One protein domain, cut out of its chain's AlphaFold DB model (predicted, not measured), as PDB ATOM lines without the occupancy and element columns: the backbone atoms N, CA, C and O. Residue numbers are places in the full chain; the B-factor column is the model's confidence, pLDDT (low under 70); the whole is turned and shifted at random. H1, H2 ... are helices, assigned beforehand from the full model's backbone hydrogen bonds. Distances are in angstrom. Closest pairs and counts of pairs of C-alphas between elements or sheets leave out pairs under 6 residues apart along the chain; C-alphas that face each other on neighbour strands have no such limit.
ATOM      1  N   PHE A 144     229.914 199.976 184.786       73.88
ATOM      2  CA  PHE A 144     228.539 200.266 184.417       73.88
ATOM      3  C   PHE A 144     228.104 199.410 183.240       73.88
ATOM      4  O   PHE A 144     228.768 199.377 182.203       73.88
ATOM      5  N   ILE A 145     226.955 198.758 183.387       77.44
ATOM      6  CA  ILE A 145     226.314 198.037 182.292       77.44
ATOM      7  C   ILE A 145     225.427 199.023 181.543       77.44
ATOM      8  O   ILE A 145     224.493 199.602 182.098       77.44
ATOM      9  N   THR A 146     225.749 199.239 180.270       80.50
ATOM     10  CA  THR A 146     225.021 200.172 179.403       80.50
ATOM     11  C   THR A 146     223.876 199.475 178.674       80.50
ATOM     12  O   THR A 146     223.940 198.281 178.383       80.50
ATOM     13  N   SER A 147     222.851 200.235 178.278       80.69
ATOM     14  CA  SER A 147     221.743 199.735 177.448       80.69
ATOM     15  C   SER A 147     222.211 199.143 176.114       80.69
ATOM     16  O   SER A 147     221.617 198.196 175.600       80.69
ATOM     17  N   ARG A 148     223.319 199.659 175.564       84.31
ATOM     18  CA  ARG A 148     223.943 199.130 174.346       84.31
ATOM     19  C   ARG A 148     224.552 197.744 174.562       84.31
ATOM     20  O   ARG A 148     224.441 196.914 173.666       84.31
ATOM     21  N   PHE A 149     225.173 197.504 175.718       86.12
ATOM     22  CA  PHE A 149     225.700 196.187 176.079       86.12
ATOM     23  C   PHE A 149     224.569 195.175 176.261       86.12
ATOM     24  O   PHE A 149     224.647 194.095 175.693       86.12
ATOM     25  N   ILE A 150     223.492 195.560 176.953       87.06
ATOM     26  CA  ILE A 150     222.315 194.697 177.151       87.06
ATOM     27  C   ILE A 150     221.746 194.252 175.798       87.06
ATOM     28  O   ILE A 150     221.598 193.063 175.550       87.06
ATOM     29  N   ARG A 151     221.534 195.197 174.873       89.12
ATOM     30  CA  ARG A 151     221.001 194.885 173.539       89.12
ATOM     31  C   ARG A 151     221.929 193.986 172.714       89.12
ATOM     32  O   ARG A 151     221.453 193.190 171.913       89.12
ATOM     33  N   TYR A 152     223.241 194.152 172.869       89.19
ATOM     34  CA  TYR A 152     224.227 193.300 172.207       89.19
ATOM     35  C   TYR A 152     224.226 191.879 172.790       89.19
ATOM     36  O   TYR A 152     224.240 190.917 172.030       89.19
ATOM     37  N   ASP A 153     224.158 191.748 174.116       91.25
ATOM     38  CA  ASP A 153     224.100 190.457 174.806       91.25
ATOM     39  C   ASP A 153     222.817 189.682 174.460       91.25
ATOM     40  O   ASP A 153     222.876 188.497 174.136       91.25
ATOM     41  N   ASP A 154     221.674 190.376 174.394       91.00
ATOM     42  CA  ASP A 154     220.393 189.803 173.959       91.00
ATOM     43  C   ASP A 154     220.446 189.294 172.511       91.00
ATOM     44  O   ASP A 154     219.924 188.219 172.206       91.00
ATOM     45  N   GLN A 155     221.101 190.035 171.609       93.06
ATOM     46  CA  GLN A 155     221.288 189.602 170.223       93.06
ATOM     47  C   GLN A 155     222.171 188.349 170.144       93.06
ATOM     48  O   GLN A 155     221.837 187.397 169.443       93.06
ATOM     49  N   GLN A 156     223.275 188.316 170.893       92.19
ATOM     50  CA  GLN A 156     224.171 187.157 170.938       92.19
ATOM     51  C   GLN A 156     223.455 185.924 171.501       92.19
ATOM     52  O   GLN A 156     223.590 184.829 170.953       92.19
ATOM     53  N   ARG A 157     222.622 186.115 172.531       91.06
ATOM     54  CA  ARG A 157     221.762 185.074 173.095       91.06
ATOM     55  C   ARG A 157     220.758 184.539 172.073       91.06
ATOM     56  O   ARG A 157     220.584 183.326 171.978       91.06
ATOM     57  N   ALA A 158     220.129 185.418 171.292       92.25
ATOM     58  CA  ALA A 158     219.197 185.028 170.232       92.25
ATOM     59  C   ALA A 158     219.885 184.246 169.096       92.25
ATOM     60  O   ALA A 158     219.284 183.350 168.511       92.25
ATOM     61  N   GLU A 159     221.156 184.541 168.821       94.38
ATOM     62  CA  GLU A 159     221.991 183.833 167.844       94.38
ATOM     63  C   GLU A 159     222.611 182.526 168.395       94.38
ATOM     64  O   GLU A 159     223.399 181.881 167.702       94.38
ATOM     65  N   GLY A 160     222.279 182.118 169.629       89.75
ATOM     66  CA  GLY A 160     222.798 180.898 170.267       89.75
ATOM     67  C   GLY A 160     224.269 180.982 170.692       89.75
ATOM     68  O   GLY A 160     224.900 179.957 170.957       89.75
ATOM     69  N   LYS A 161     224.836 182.190 170.736       92.50
ATOM     70  CA  LYS A 161     226.217 182.451 171.152       92.50
ATOM     71  C   LYS A 161     226.301 182.633 172.677       92.50
ATOM     72  O   LYS A 161     225.284 182.895 173.320       92.50
ATOM     73  N   PRO A 162     227.505 182.520 173.269       89.56
ATOM     74  CA  PRO A 162     227.708 182.801 174.688       89.56
ATOM     75  C   PRO A 162     227.231 184.213 175.051       89.56
ATOM     76  O   PRO A 162     227.555 185.171 174.345       89.56
ATOM     77  N   HIS A 163     226.490 184.321 176.153       88.19
ATOM     78  CA  HIS A 163     225.939 185.566 176.687       88.19
ATOM     79  C   HIS A 163     226.345 185.735 178.161       88.19
ATOM     80  O   HIS A 163     226.637 184.751 178.843       88.19
ATOM     81  N   LEU A 164     226.407 186.977 178.639       85.75
ATOM     82  CA  LEU A 164     226.919 187.352 179.962       85.75
ATOM     83  C   LEU A 164     225.812 187.637 180.990       85.75
ATOM     84  O   LEU A 164     226.071 187.564 182.186       85.75
ATOM     85  N   LEU A 165     224.587 187.959 180.563       86.50
ATOM     86  CA  LEU A 165     223.439 188.199 181.452       86.50
ATOM     87  C   LEU A 165     222.549 186.943 181.562       86.50
ATOM     88  O   LEU A 165     222.429 186.215 180.581       86.50
ATOM     89  N   PRO A 166     221.840 186.675 182.676       82.12
ATOM     90  CA  PRO A 166     221.739 187.475 183.895       82.12
ATOM     91  C   PRO A 166     222.945 187.287 184.825       82.12
ATOM     92  O   PRO A 166     223.493 186.195 184.927       82.12
ATOM     93  N   LEU A 167     223.322 188.356 185.528       81.12
ATOM     94  CA  LEU A 167     224.393 188.328 186.531       81.12
ATOM     95  C   LEU A 167     223.983 187.492 187.748       81.12
ATOM     96  O   LEU A 167     222.816 187.507 188.152       81.12
ATOM     97  N   SER A 168     224.953 186.841 188.387       81.50
ATOM     98  CA  SER A 168     224.767 186.285 189.731       81.50
ATOM     99  C   SER A 168     224.600 187.394 190.782       81.50
ATOM    100  O   SER A 168     224.942 188.556 190.548       81.50
ATOM    101  N   SER A 169     224.094 187.052 191.972       76.81
ATOM    102  CA  SER A 169     223.947 188.015 193.074       76.81
ATOM    103  C   SER A 169     225.277 188.641 193.508       76.81
ATOM    104  O   SER A 169     225.295 189.806 193.889       76.81
ATOM    105  N   GLU A 170     226.386 187.899 193.420       78.19
ATOM    106  CA  GLU A 170     227.727 188.406 193.748       78.19
ATOM    107  C   GLU A 170     228.264 189.363 192.669       78.19
ATOM    108  O   GLU A 170     228.895 190.374 192.979       78.19
ATOM    109  N   GLU A 171     227.980 189.090 191.394       75.50
ATOM    110  CA  GLU A 171     228.393 189.945 190.273       75.50
ATOM    111  C   GLU A 171     227.548 191.225 190.181       75.50
ATOM    112  O   GLU A 171     228.063 192.288 189.822       75.50
ATOM    113  N   ALA A 172     226.268 191.151 190.554       74.75
ATOM    114  CA  ALA A 172     225.347 192.286 190.572       74.75
ATOM    115  C   ALA A 172     225.760 193.395 191.563       74.75
ATOM    116  O   ALA A 172     225.459 194.567 191.334       74.75
ATOM    117  N   ASP A 173     226.494 193.059 192.627       72.00
ATOM    118  CA  ASP A 173     227.056 194.046 193.561       72.00
ATOM    119  C   ASP A 173     228.296 194.762 192.993       72.00
ATOM    120  O   ASP A 173     228.652 195.860 193.436       72.00
ATOM    121  N   GLN A 174     228.955 194.171 191.992       71.81
ATOM    122  CA  GLN A 174     230.175 194.706 191.388       71.81
ATOM    123  C   GLN A 174     229.913 195.555 190.133       71.81
ATOM    124  O   GLN A 174     230.691 196.477 189.853       71.81
ATOM    125  N   PHE A 175     228.824 195.266 189.411       70.00
ATOM    126  CA  PHE A 175     228.417 195.950 188.185       70.00
ATOM    127  C   PHE A 175     227.062 196.644 188.352       70.00
ATOM    128  O   PHE A 175     226.046 196.010 188.621       70.00
ATOM    129  N   HIS A 176     227.022 197.961 188.144       68.75
ATOM    130  CA  HIS A 176     225.801 198.748 188.317       68.75
ATOM    131  C   HIS A 176     225.100 198.992 186.972       68.75
ATOM    132  O   HIS A 176     225.709 199.457 186.005       68.75
ATOM    133  N   SER A 177     223.801 198.695 186.910       62.53
ATOM    134  CA  SER A 177     222.926 199.041 185.782       62.53
ATOM    135  C   SER A 177     222.552 200.526 185.836       62.53
ATOM    136  O   SER A 177     222.226 201.045 186.902       62.53
ATOM    137  N   ILE A 178     222.602 201.227 184.699       64.38
ATOM    138  CA  ILE A 178     222.071 202.594 184.574       64.38
ATOM    139  C   ILE A 178     220.613 202.498 184.077       64.38
ATOM    140  O   ILE A 178     220.398 201.845 183.054       64.38
ATOM    141  N   PRO A 179     219.624 203.171 184.702       54.78
ATOM    142  CA  PRO A 179     219.730 204.082 185.842       54.78
ATOM    143  C   PRO A 179     219.588 203.352 187.191       54.78
ATOM    144  O   PRO A 179     218.552 202.768 187.488       54.78
ATOM    145  N   SER A 180     220.613 203.440 188.039       59.34
ATOM    146  CA  SER A 180     220.574 202.979 189.432       59.34
ATOM    147  C   SER A 180     220.475 204.192 190.355       59.34
ATOM    148  O   SER A 180     221.288 205.107 190.262       59.34
ATOM    149  N   THR A 181     219.494 204.200 191.261       56.44
ATOM    150  CA  THR A 181     219.292 205.249 192.280       56.44
ATOM    151  C   THR A 181     220.123 205.036 193.550       56.44
ATOM    152  O   THR A 181     220.052 205.838 194.481       56.44
ATOM    153  N   ARG A 182     220.912 203.955 193.626       58.25
ATOM    154  CA  ARG A 182     221.754 203.661 194.791       58.25
ATOM    155  C   ARG A 182     223.053 204.459 194.719       58.25
ATOM    156  O   ARG A 182     223.958 204.091 193.978       58.25
ATOM    157  N   PHE A 183     223.142 205.513 195.529       55.78
ATOM    158  CA  PHE A 183     224.398 206.211 195.801       55.78
ATOM    159  C   PHE A 183     225.388 205.263 196.486       55.78
ATOM    160  O   PHE A 183     225.116 204.716 197.556       55.78
TER     161      PHE A 183
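This is residues 144 to 183 of the 292 residues of the protein "DC_STAMP domain-containing protein" of Coregonus sp. 'balchen' (UniProt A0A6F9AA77). Going along the printed part, you find a flat, loose ring of chain: one helix, H1, makes one side, the chain turns round beyond its end and comes back as an unnamed stretch, and the short helix H2 makes a corner that sticks out with residues 168 to 173. The ring closes where residues 176 to 177 pair with residues 144 to 145, and residues 178 to 183 run on from there as a tail. The printed part has 40 residues with two named helices, H1 then H2, and no named strand; the class is all helix, though these helices hold 16 of the 40 residues. The whole is loose, with a radius of gyration of the C-alphas of 11.2 A and spans of 36 by 20 by 9 A.

Start at C-alpha 144, at (228.539, 200.266, 184.417). Find C-alpha 147 at (221.743, 199.735, 177.448); from there H1, residues 147 to 158, runs 16.6 A to C-alpha 158 at (219.197, 185.028, 170.232). H2, residues 169 to 172, ends at C-alpha 172, at (225.347, 192.286, 190.572).

Look first at H1, where every O i to N i+4 pair is within hydrogen-bond range. H2 is apart from it, and a short link of 10 residues joins them. H2 is too short for such a pair, and its one O i to N i+3 pair is not within range. Look next at residues 144 to 145 and 176 to 177, a short parallel pairing.

The C-alphas of Gly 160 and Phe 183 are the two farthest apart, 36.0 A. The printed part has no cut. Its mean pLDDT is 79.2, and residues 176 to 183 of this model are under 70.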